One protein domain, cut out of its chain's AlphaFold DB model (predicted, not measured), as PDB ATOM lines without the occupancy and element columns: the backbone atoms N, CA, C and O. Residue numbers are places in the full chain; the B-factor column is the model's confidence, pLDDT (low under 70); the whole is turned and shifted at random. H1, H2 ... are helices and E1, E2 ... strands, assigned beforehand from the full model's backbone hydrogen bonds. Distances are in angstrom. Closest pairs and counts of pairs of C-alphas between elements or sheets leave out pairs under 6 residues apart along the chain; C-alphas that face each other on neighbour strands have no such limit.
ATOM      1  N   SER A  32     -31.962  12.200 -45.963       74.31
ATOM      2  CA  SER A  32     -31.052  12.777 -46.957       74.31
ATOM      3  C   SER A  32     -30.993  11.972 -48.252       74.31
ATOM      4  O   SER A  32     -30.684  12.576 -49.274       74.31
ATOM      5  N   GLY A  33     -31.211  10.656 -48.220       76.38
ATOM      6  CA  GLY A  33     -31.278   9.831 -49.427       76.38
ATOM      7  C   GLY A  33     -32.549  10.143 -50.208       76.38
ATOM      8  O   GLY A  33     -32.474  10.497 -51.380       76.38
ATOM      9  N   ILE A  34     -33.690  10.152 -49.514       81.25
ATOM     10  CA  ILE A  34     -35.005  10.512 -50.071       81.25
ATOM     11  C   ILE A  34     -34.958  11.888 -50.750       81.25
ATOM     12  O   ILE A  34     -35.334  12.026 -51.908       81.25
ATOM     13  N   MET A  35     -34.388  12.895 -50.085       83.75
ATOM     14  CA  MET A  35     -34.239  14.239 -50.653       83.75
ATOM     15  C   MET A  35     -33.431  14.282 -51.959       83.75
ATOM     16  O   MET A  35     -33.644  15.180 -52.766       83.75
ATOM     17  N   GLN A  36     -32.493  13.355 -52.189       83.62
ATOM     18  CA  GLN A  36     -31.751  13.317 -53.455       83.62
ATOM     19  C   GLN A  36     -32.597  12.807 -54.611       83.62
ATOM     20  O   GLN A  36     -32.460  13.323 -55.715       83.62
ATOM     21  N   HIS A  37     -33.450  11.824 -54.341       82.62
ATOM     22  CA  HIS A  37     -34.403  11.293 -55.308       82.62
ATOM     23  C   HIS A  37     -35.445  12.357 -55.682       82.62
ATOM     24  O   HIS A  37     -35.746  12.563 -56.851       82.62
ATOM     25  N   LEU A  38     -35.884  13.148 -54.699       84.69
ATOM     26  CA  LEU A  38     -36.857  14.222 -54.909       84.69
ATOM     27  C   LEU A  38     -36.272  15.494 -55.544       84.69
ATOM     28  O   LEU A  38     -37.009  16.270 -56.143       84.69
ATOM     29  N   ALA A  39     -34.961  15.735 -55.434       82.75
ATOM     30  CA  ALA A  39     -34.327  16.958 -55.941       82.75
ATOM     31  C   ALA A  39     -34.373  17.104 -57.475       82.75
ATOM     32  O   ALA A  39     -34.106  18.190 -57.984       82.75
ATOM     33  N   GLY A  40     -34.656  16.018 -58.201       82.06
ATOM     34  CA  GLY A  40     -34.769  16.009 -59.660       82.06
ATOM     35  C   GLY A  40     -36.187  16.201 -60.197       82.06
ATOM     36  O   GLY A  40     -36.346  16.233 -61.413       82.06
ATOM     37  N   LEU A  41     -37.194  16.305 -59.326       87.06
ATOM     38  CA  LEU A  41     -38.597  16.374 -59.728       87.06
ATOM     39  C   LEU A  41     -39.086  17.826 -59.803       87.06
ATOM     40  O   LEU A  41     -38.635  18.692 -59.048       87.06
ATOM     41  N   GLU A  42     -40.030  18.087 -60.702       88.44
ATOM     42  CA  GLU A  42     -40.669  19.397 -60.845       88.44
ATOM     43  C   GLU A  42     -41.944  19.448 -60.002       88.44
ATOM     44  O   GLU A  42     -42.896  18.733 -60.284       88.44
ATOM     45  N   PHE A  43     -41.952  20.293 -58.971       87.75
ATOM     46  CA  PHE A  43     -43.094  20.497 -58.075       87.75
ATOM     47  C   PHE A  43     -43.990  21.653 -58.561       87.75
ATOM     48  O   PHE A  43     -43.468  22.597 -59.169       87.75
ATOM     49  N   PRO A  44     -45.306  21.644 -58.266       90.75
ATOM     50  CA  PRO A  44     -46.032  20.710 -57.392       90.75
ATOM     51  C   PRO A  44     -46.338  19.358 -58.051       90.75
ATOM     52  O   PRO A  44     -46.547  19.296 -59.259       90.75
ATOM     53  N   LEU A  45     -46.383  18.292 -57.245       91.50
ATOM     54  CA  LEU A  45     -46.709  16.931 -57.690       91.50
ATOM     55  C   LEU A  45     -47.754  16.294 -56.790       91.50
ATOM     56  O   LEU A  45     -47.694  16.420 -55.566       91.50
ATOM     57  N   ASN A  46     -48.662  15.532 -57.386       92.75
ATOM     58  CA  ASN A  46     -49.570  14.689 -56.617       92.75
ATOM     59  C   ASN A  46     -48.945  13.318 -56.305       92.75
ATOM     60  O   ASN A  46     -47.972  12.884 -56.924       92.75
ATOM     61  N   LYS A  47     -49.537  12.595 -55.347       91.50
ATOM     62  CA  LYS A  47     -49.110  11.232 -54.971       91.50
ATOM     63  C   LYS A  47     -48.976  10.275 -56.167       91.50
ATOM     64  O   LYS A  47     -48.040   9.483 -56.200       91.50
ATOM     65  N   GLY A  48     -49.897  10.330 -57.130       90.19
ATOM     66  CA  GLY A  48     -49.868   9.462 -58.310       90.19
ATOM     67  C   GLY A  48     -48.665   9.749 -59.207       90.19
ATOM     68  O   GLY A  48     -47.960   8.826 -59.599       90.19
ATOM     69  N   GLU A  49     -48.378  11.025 -59.456       91.44
ATOM     70  CA  GLU A  49     -47.209  11.454 -60.228       91.44
ATOM     71  C   GLU A  49     -45.898  11.115 -59.515       91.44
ATOM     72  O   GLU A  49     -44.946  10.684 -60.164       91.44
ATOM     73  N   LEU A  50     -45.850  11.251 -58.185       89.12
ATOM     74  CA  LEU A  50     -44.701  10.818 -57.385       89.12
ATOM     75  C   LEU A  50     -44.462   9.313 -57.539       89.12
ATOM     76  O   LEU A  50     -43.327   8.904 -57.765       89.12
ATOM     77  N   ILE A  51     -45.518   8.497 -57.465       90.06
ATOM     78  CA  ILE A  51     -45.427   7.047 -57.671       90.06
ATOM     79  C   ILE A  51     -44.948   6.733 -59.089       90.06
ATOM     80  O   ILE A  51     -44.037   5.930 -59.249       90.06
ATOM     81  N   GLU A  52     -45.502   7.371 -60.120       90.00
ATOM     82  CA  GLU A  52     -45.088   7.122 -61.504       90.00
ATOM     83  C   GLU A  52     -43.622   7.491 -61.757       90.00
ATOM     84  O   GLU A  52     -42.905   6.738 -62.417       90.00
ATOM     85  N   GLN A  53     -43.161   8.625 -61.221       87.75
ATOM     86  CA  GLN A  53     -41.791   9.103 -61.424       87.75
ATOM     87  C   GLN A  53     -40.760   8.325 -60.596       87.75
ATOM     88  O   GLN A  53     -39.609   8.206 -61.016       87.75
ATOM     89  N   LEU A  54     -41.162   7.778 -59.445       85.69
ATOM     90  CA  LEU A  54     -40.270   7.120 -58.485       85.69
ATOM     91  C   LEU A  54     -40.484   5.601 -58.377       85.69
ATOM     92  O   LEU A  54     -39.854   4.955 -57.539       85.69
ATOM     93  N   ARG A  55     -41.338   5.015 -59.229       84.50
ATOM     94  CA  ARG A  55     -41.737   3.594 -59.201       84.50
ATOM     95  C   ARG A  55     -40.564   2.618 -59.137       84.50
ATOM     96  O   ARG A  55     -40.592   1.646 -58.392       84.50
ATOM     97  N   ASP A  56     -39.546   2.860 -59.955       82.81
ATOM     98  CA  ASP A  56     -38.402   1.952 -60.088       82.81
ATOM     99  C   ASP A  56     -37.254   2.295 -59.121       82.81
ATOM    100  O   ASP A  56     -36.192   1.657 -59.144       82.81
ATOM    101  N   GLU A  57     -37.439   3.306 -58.267       83.31
ATOM    102  CA  GLU A  57     -36.412   3.766 -57.345       83.31
ATOM    103  C   GLU A  57     -36.423   2.992 -56.025       83.31
ATOM    104  O   GLU A  57     -37.449   2.578 -55.485       83.31
ATOM    105  N   LYS A  58     -35.223   2.791 -55.482       80.94
ATOM    106  CA  LYS A  58     -35.017   2.096 -54.213       80.94
ATOM    107  C   LYS A  58     -34.259   2.988 -53.266       80.94
ATOM    108  O   LYS A  58     -33.222   3.541 -53.637       80.94
ATOM    109  N   ILE A  59     -34.737   3.052 -52.033       76.69
ATOM    110  CA  ILE A  59     -34.103   3.840 -50.984       76.69
ATOM    111  C   ILE A  59     -33.562   2.937 -49.885       76.69
ATOM    112  O   ILE A  59     -34.117   1.889 -49.568       76.69
ATOM    113  N   GLU A  60     -32.453   3.357 -49.286       71.62
ATOM    114  CA  GLU A  60     -31.884   2.716 -48.103       71.62
ATOM    115  C   GLU A  60     -32.165   3.624 -46.896       71.62
ATOM    116  O   GLU A  60     -31.352   4.479 -46.523       71.62
ATOM    117  N   TYR A  61     -33.370   3.506 -46.327       67.44
ATOM    118  CA  TYR A  61     -33.771   4.301 -45.161       67.44
ATOM    119  C   TYR A  61     -33.194   3.735 -43.855       67.44
ATOM    120  O   TYR A  61     -32.784   4.489 -42.968       67.44
ATOM    121  N   ILE A  62     -33.115   2.406 -43.749       66.75
ATOM    122  CA  ILE A  62     -32.477   1.678 -42.646       66.75
ATOM    123  C   ILE A  62     -31.200   1.015 -43.182       66.75
ATOM    124  O   ILE A  62     -31.224   0.419 -44.252       66.75
ATOM    125  N   ASP A  63     -30.090   1.100 -42.436       64.31
ATOM    126  CA  ASP A  63     -28.785   0.542 -42.841       64.31
ATOM    127  C   ASP A  63     -28.915  -0.936 -43.249       64.31
ATOM    128  O   ASP A  63     -29.308  -1.786 -42.445       64.31
ATOM    129  N   GLY A  64     -28.578  -1.232 -44.504       61.66
ATOM    130  CA  GLY A  64     -28.633  -2.572 -45.079       61.66
ATOM    131  C   GLY A  64     -30.013  -3.048 -45.539       61.66
ATOM    132  O   GLY A  64     -30.106  -4.192 -45.988       61.66
ATOM    133  N   LEU A  65     -31.057  -2.216 -45.454       67.75
ATOM    134  CA  LEU A  65     -32.398  -2.521 -45.951       67.75
ATOM    135  C   LEU A  65     -32.752  -1.583 -47.112       67.75
ATOM    136  O   LEU A  65     -32.993  -0.395 -46.914       67.75
ATOM    137  N   GLU A  66     -32.752  -2.136 -48.324       73.69
ATOM    138  CA  GLU A  66     -33.270  -1.454 -49.511       73.69
ATOM    139  C   GLU A  66     -34.786  -1.683 -49.578       73.69
ATOM    140  O   GLU A  66     -35.235  -2.830 -49.635       73.69
ATOM    141  N   GLU A  67     -35.553  -0.598 -49.569       75.38
ATOM    142  CA  GLU A  67     -37.014  -0.596 -49.668       75.38
ATOM    143  C   GLU A  67     -37.436   0.029 -51.000       75.38
ATOM    144  O   GLU A  67     -36.737   0.893 -51.550       75.38
ATOM    145  N   ASN A  68     -38.548  -0.455 -51.556       82.50
ATOM    146  CA  ASN A  68     -39.101   0.092 -52.785       82.50
ATOM    147  C   ASN A  68     -39.809   1.413 -52.467       82.50
ATOM    148  O   ASN A  68     -40.657   1.464 -51.577       82.50
ATOM    149  N   LEU A  69     -39.446   2.479 -53.179       83.25
ATOM    150  CA  LEU A  69     -40.026   3.790 -52.938       83.25
ATOM    151  C   LEU A  69     -41.513   3.828 -53.323       83.25
ATOM    152  O   LEU A  69     -42.279   4.484 -52.628       83.25
ATOM    153  N   GLU A  70     -41.934   3.064 -54.340       86.69
ATOM    154  CA  GLU A  70     -43.351   2.901 -54.710       86.69
ATOM    155  C   GLU A  70     -44.192   2.417 -53.523       86.69
ATOM    156  O   GLU A  70     -45.179   3.055 -53.170       86.69
ATOM    157  N   GLU A  71     -43.757   1.342 -52.859       84.88
ATOM    158  CA  GLU A  71     -44.479   0.740 -51.729       84.88
ATOM    159  C   GLU A  71     -44.631   1.733 -50.568       84.88
ATOM    160  O   GLU A  71     -45.682   1.811 -49.937       84.88
ATOM    161  N   ILE A  72     -43.608   2.551 -50.309       85.06
ATOM    162  CA  ILE A  72     -43.661   3.558 -49.244       85.06
ATOM    163  C   ILE A  72     -44.574   4.726 -49.639       85.06
ATOM    164  O   ILE A  72     -45.362   5.210 -48.823       85.06
ATOM    165  N   LEU A  73     -44.501   5.173 -50.896       87.94
ATOM    166  CA  LEU A  73     -45.361   6.226 -51.432       87.94
ATOM    167  C   LEU A  73     -46.832   5.794 -51.485       87.94
ATOM    168  O   LEU A  73     -47.716   6.630 -51.349       87.94
ATOM    169  N   GLU A  74     -47.155   4.508 -51.605       88.69
ATOM    170  CA  GLU A  74     -48.545   4.046 -51.489       88.69
ATOM    171  C   GLU A  74     -49.152   4.331 -50.106       88.69
ATOM    172  O   GLU A  74     -50.369   4.516 -49.990       88.69
ATOM    173  N   HIS A  75     -48.319   4.450 -49.072       88.25
ATOM    174  CA  HIS A  75     -48.746   4.689 -47.698       88.25
ATOM    175  C   HIS A  75     -48.771   6.166 -47.286       88.25
ATOM    176  O   HIS A  75     -49.396   6.482 -46.272       88.25
ATOM    177  N   ILE A  76     -48.171   7.084 -48.057       88.75
ATOM    178  CA  ILE A  76     -48.262   8.519 -47.742       88.75
ATOM    179  C   ILE A  76     -49.689   9.051 -47.986       88.75
ATOM    180  O   ILE A  76     -50.431   8.478 -48.801       88.75
ATOM    181  N   PRO A  77     -50.092  10.148 -47.314       88.12
ATOM    182  CA  PRO A  77     -51.397  10.769 -47.516       88.12
ATOM    183  C   PRO A  77     -51.664  11.112 -48.984       88.12
ATOM    184  O   PRO A  77     -50.763  11.492 -49.735       88.12
ATOM    185  N   GLU A  78     -52.921  10.994 -49.408       90.12
ATOM    186  CA  GLU A  78     -53.326  11.556 -50.695       90.12
ATOM    187  C   GLU A  78     -53.304  13.084 -50.619       90.12
ATOM    188  O   GLU A  78     -53.726  13.672 -49.621       90.12
ATOM    189  N   GLY A  79     -52.814  13.721 -51.676       88.69
ATOM    190  CA  GLY A  79     -52.719  15.169 -51.757       88.69
ATOM    191  C   GLY A  79     -51.722  15.627 -52.810       88.69
ATOM    192  O   GLY A  79     -51.020  14.813 -53.426       88.69
ATOM    193  N   ASP A  80     -51.694  16.942 -52.980       90.88
ATOM    194  CA  ASP A  80     -50.679  17.654 -53.738       90.88
ATOM    195  C   ASP A  80     -49.556  18.058 -52.785       90.88
ATOM    196  O   ASP A  80     -49.802  18.515 -51.666       90.88
ATOM    197  N   TYR A  81     -48.328  17.860 -53.235       91.38
ATOM    198  CA  TYR A  81     -47.123  18.230 -52.520       91.38
ATOM    199  C   TYR A  81     -46.472  19.378 -53.272       91.38
ATOM    200  O   TYR A  81     -46.146  19.248 -54.454       91.38
ATOM    201  N   ASP A  82     -46.263  20.498 -52.590       90.62
ATOM    202  CA  ASP A  82     -45.709  21.712 -53.189       90.62
ATOM    203  C   ASP A  82     -44.180  21.713 -53.145       90.62
ATOM    204  O   ASP A  82     -43.522  22.434 -53.899       90.62
ATOM    205  N   THR A  83     -43.588  20.913 -52.250       89.25
ATOM    206  CA  THR A  83     -42.135  20.872 -52.076       89.25
ATOM    207  C   THR A  83     -41.581  19.461 -51.851       89.25
ATOM    208  O   THR A  83     -42.231  18.619 -51.227       89.25
ATOM    209  N   PRO A  84     -40.304  19.215 -52.223       88.12
ATOM    210  CA  PRO A  84     -39.595  17.981 -51.873       88.12
ATOM    211  C   PRO A  84     -39.596  17.684 -50.369       88.12
ATOM    212  O   PRO A  84     -39.566  16.530 -49.950       88.12
ATOM    213  N   SER A  85     -39.607  18.732 -49.540       87.00
ATOM    214  CA  SER A  85     -39.552  18.582 -48.085       87.00
ATOM    215  C   SER A  85     -40.837  17.984 -47.526       87.00
ATOM    216  O   SER A  85     -40.764  17.168 -46.612       87.00
ATOM    217  N   GLU A  86     -41.994  18.348 -48.081       89.56
ATOM    218  CA  GLU A  86     -43.290  17.803 -47.662       89.56
ATOM    219  C   GLU A  86     -43.381  16.308 -47.958       89.56
ATOM    220  O   GLU A  86     -43.731  15.532 -47.071       89.56
ATOM    221  N   VAL A  87     -42.961  15.891 -49.155       88.69
ATOM    222  CA  VAL A  87     -42.897  14.468 -49.523       88.69
ATOM    223  C   VAL A  87     -41.922  13.719 -48.615       88.69
ATOM    224  O   VAL A  87     -42.241  12.651 -48.099       88.69
ATOM    225  N   ALA A  88     -40.737  14.286 -48.369       87.94
ATOM    226  CA  ALA A  88     -39.735  13.668 -47.511       87.94
ATOM    227  C   ALA A  88     -40.232  13.485 -46.065       87.94
ATOM    228  O   ALA A  88     -39.957  12.447 -45.461       87.94
ATOM    229  N   MET A  89     -40.968  14.460 -45.516       86.44
ATOM    230  CA  MET A  89     -41.589  14.331 -44.194       86.44
ATOM    231  C   MET A  89     -42.708  13.293 -44.191       86.44
ATOM    232  O   MET A  89     -42.710  12.438 -43.315       86.44
ATOM    233  N   ALA A  90     -43.585  13.289 -45.199       88.81
ATOM    234  CA  ALA A  90     -44.652  12.296 -45.304       88.81
ATOM    235  C   ALA A  90     -44.100  10.860 -45.365       88.81
ATOM    236  O   ALA A  90     -44.594   9.966 -44.682       88.81
ATOM    237  N   ILE A  91     -43.018  10.646 -46.122       86.88
ATOM    238  CA  ILE A  91     -42.298   9.366 -46.160       86.88
ATOM    239  C   ILE A  91     -41.696   9.028 -44.788       86.88
ATOM    240  O   ILE A  91     -41.759   7.881 -44.346       86.88
ATOM    241  N   ALA A  92     -41.089  10.002 -44.104       83.88
ATOM    242  CA  ALA A  92     -40.488   9.775 -42.793       83.88
ATOM    243  C   ALA A  92     -41.528   9.382 -41.735       83.88
ATOM    244  O   ALA A  92     -41.255   8.465 -40.959       83.88
ATOM    245  N   ASP A  93     -42.700  10.018 -41.745       86.19
ATOM    246  CA  ASP A  93     -43.800   9.728 -40.825       86.19
ATOM    247  C   ASP A  93     -44.314   8.295 -41.019       86.19
ATOM    248  O   ASP A  93     -44.396   7.536 -40.052       86.19
ATOM    249  N   VAL A  94     -44.546   7.872 -42.268       85.50
ATOM    250  CA  VAL A  94     -44.942   6.488 -42.596       85.50
ATOM    251  C   VAL A  94     -43.914   5.485 -42.067       85.50
ATOM    252  O   VAL A  94     -44.262   4.518 -41.388       85.50
ATOM    253  N   LEU A  95     -42.629   5.722 -42.324       79.12
ATOM    254  CA  LEU A  95     -41.566   4.807 -41.901       79.12
ATOM    255  C   LEU A  95     -41.372   4.796 -40.377       79.12
ATOM    256  O   LEU A  95     -40.944   3.786 -39.804       79.12
ATOM    257  N   GLU A  96     -41.653   5.902 -39.688       79.44
ATOM    258  CA  GLU A  96     -41.661   5.948 -38.227       79.44
ATOM    259  C   GLU A  96     -42.854   5.173 -37.652       79.44
ATOM    260  O   GLU A  96     -42.665   4.362 -36.737       79.44
ATOM    261  N   GLU A  97     -44.046   5.324 -38.231       76.44
ATOM    262  CA  GLU A  97     -45.227   4.544 -37.862       76.44
ATOM    263  C   GLU A  97     -44.996   3.041 -38.051       76.44
ATOM    264  O   GLU A  97     -45.247   2.256 -37.131       76.44
ATOM    265  N   GLU A  98     -44.418   2.612 -39.174       70.94
ATOM    266  CA  GLU A  98     -44.102   1.200 -39.403       70.94
ATOM    267  C   GLU A  98     -43.100   0.648 -38.385       70.94
ATOM    268  O   GLU A  98     -43.263  -0.467 -37.869       70.94
ATOM    269  N   LYS A  99     -42.081   1.434 -38.018       70.12
ATOM    270  CA  LYS A  99     -41.136   1.065 -36.954       70.12
ATOM    271  C   LYS A  99     -41.836   0.935 -35.606       70.12
ATOM    272  O   LYS A  99     -41.515   0.009 -34.848       70.12
ATOM    273  N   ILE A 100     -42.773   1.829 -35.292       57.88
ATOM    274  CA  ILE A 100     -43.581   1.765 -34.070       57.88
ATOM    275  C   ILE A 100     -44.430   0.488 -34.084       57.88
ATOM    276  O   ILE A 100     -44.322  -0.314 -33.152       57.88
ATOM    277  N   VAL A 101     -45.159   0.219 -35.169       61.12
ATOM    278  CA  VAL A 101     -45.991  -0.984 -35.338       61.12
ATOM    279  C   VAL A 101     -45.153  -2.261 -35.239       61.12
ATOM    280  O   VAL A 101     -45.526  -3.207 -34.537       61.12
ATOM    281  N   ALA A 102     -43.984  -2.314 -35.877       61.00
ATOM    282  CA  ALA A 102     -43.081  -3.460 -35.809       61.00
ATOM    283  C   ALA A 102     -42.525  -3.674 -34.391       61.00
ATOM    284  O   ALA A 102     -42.446  -4.812 -33.908       61.00
ATOM    285  N   LYS A 103     -42.164  -2.595 -33.687       61.62
ATOM    286  CA  LYS A 103     -41.681  -2.639 -32.298       61.62
ATOM    287  C   LYS A 103     -42.777  -3.093 -31.336       61.62
ATOM    288  O   LYS A 103     -42.506  -3.897 -30.442       61.62
ATOM    289  N   GLU A 104     -44.008  -2.636 -31.528       58.19
ATOM    290  CA  GLU A 104     -45.168  -3.073 -30.751       58.19
ATOM    291  C   GLU A 104     -45.528  -4.531 -31.018       58.19
ATOM    292  O   GLU A 104     -45.715  -5.293 -30.066       58.19
ATOM    293  N   ARG A 105     -45.526  -4.964 -32.285       58.78
ATOM    294  CA  ARG A 105     -45.687  -6.378 -32.647       58.78
ATOM    295  C   ARG A 105     -44.626  -7.235 -31.963       58.78
ATOM    296  O   ARG A 105     -44.980  -8.220 -31.324       58.78
ATOM    297  N   ARG A 106     -43.345  -6.844 -32.000       62.44
ATOM    298  CA  ARG A 106     -42.262  -7.551 -31.289       62.44
ATOM    299  C   ARG A 106     -42.483  -7.590 -29.779       62.44
ATOM    300  O   ARG A 106     -42.281  -8.641 -29.187       62.44
ATOM    301  N   ARG A 107     -42.934  -6.496 -29.150       63.44
ATOM    302  CA  ARG A 107     -43.288  -6.477 -27.717       63.44
ATOM    303  C   ARG A 107     -44.443  -7.426 -27.405       63.44
ATOM    304  O   ARG A 107     -44.382  -8.139 -26.410       63.44
ATOM    305  N   ARG A 108     -45.475  -7.458 -28.250       61.84
ATOM    306  CA  ARG A 108     -46.630  -8.349 -28.098       61.84
ATOM    307  C   ARG A 108     -46.228  -9.813 -28.263       61.84
ATOM    308  O   ARG A 108     -46.563 -10.622 -27.407       61.84
ATOM    309  N   TYR A 109     -45.453 -10.138 -29.297       65.31
ATOM    310  CA  TYR A 109     -44.908 -11.481 -29.495       65.31
ATOM    311  C   TYR A 109     -43.947 -11.880 -28.375       65.31
ATOM    312  O   TYR A 109     -44.044 -12.998 -27.897       65.31
ATOM    313  N   ALA A 110     -43.087 -10.982 -27.888       64.69
ATOM    314  CA  ALA A 110     -42.223 -11.255 -26.742       64.69
ATOM    315  C   ALA A 110     -43.034 -11.528 -25.465       64.69
ATOM    316  O   ALA A 110     -42.710 -12.468 -24.751       64.69
ATOM    317  N   LYS A 111     -44.122 -10.786 -25.209       64.50
ATOM    318  CA  LYS A 111     -45.048 -11.067 -24.095       64.50
ATOM    319  C   LYS A 111     -45.725 -12.436 -24.229       64.50
ATOM    320  O   LYS A 111     -45.828 -13.155 -23.243       64.50
ATOM    321  N   LEU A 112     -46.150 -12.803 -25.440       68.69
ATOM    322  CA  LEU A 112     -46.776 -14.100 -25.722       68.69
ATOM    323  C   LEU A 112     -45.779 -15.271 -25.641       68.69
ATOM    324  O   LEU A 112     -46.141 -16.338 -25.161       68.69
ATOM    325  N   LEU A 113     -44.537 -15.075 -26.097       61.75
ATOM    326  CA  LEU A 113     -43.481 -16.096 -26.132       61.75
ATOM    327  C   LEU A 113     -42.796 -16.309 -24.776       61.75
ATOM    328  O   LEU A 113     -42.417 -17.435 -24.475       61.75
ATOM    329  N   TRP A 114     -42.619 -15.257 -23.969       58.41
ATOM    330  CA  TRP A 114     -41.863 -15.332 -22.709       58.41
ATOM    331  C   TRP A 114     -42.724 -15.479 -21.450       58.41
ATOM    332  O   TRP A 114     -42.167 -15.656 -20.371       58.41
ATOM    333  N   GLY A 115     -44.056 -15.463 -21.569       47.69
ATOM    334  CA  GLY A 115     -44.961 -15.517 -20.419       47.69
ATOM    335  C   GLY A 115     -44.847 -14.270 -19.530       47.69
ATOM    336  O   GLY A 115     -43.799 -13.646 -19.398       47.69
TER     337      GLY A 115
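This is residues 32 to 115 of the 126 residues of a protein of Euryarchaeota archaeon (UniProt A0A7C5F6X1). A small compact head, made of the short helices H1, H2 and H3, the hairpin E1 and E2 and the first part of H4, has one long arm: residues 96 to 115, mostly H4, stick out. The 84 printed residues, mostly helix, hold H1, H2, E1, E2, H3 and H4 in chain order, with E1 and E2 antiparallel. The whole is loose, radius of gyration of the C-alphas 15.2 A, spanning 54 by 26 by 19 A.

H1, residues 32 to 38, begins at C-alpha 32 (-31.052, 12.777, -46.957). H2 is 47 to 54, E1 58 to 62, E2 65 to 68 and H3 69 to 75. H4, 84 to 114, 44.3 A long, ends at C-alpha 114 (-41.863, -15.332, -22.709).

H4 touches H1 with residues 84 to 88 alone (C-alphas 38 and 84 closest, 5.6 A), at a steep tilt of 50 degrees, opposite ways. With 91 to 95 alone it touches H3, about perpendicular at 76 degrees (75 and 94, 6.6 A). H3 touches H2 at a shallow tilt of 13 degrees, opposite ways (51 and 70, 5.5 A). In the hairpin, N 59 and O 67 are 3.0 A apart. Each O i to N i+4 pair is within hydrogen-bond range in H2 and H4, 2 of 3 in H1 and H3.

C-alphas 42 and 115, the farthest apart, are 53.6 A apart. The printed part has no cut and no long link; pLDDT is under 70 at residues 61 to 65 and 100 to 115.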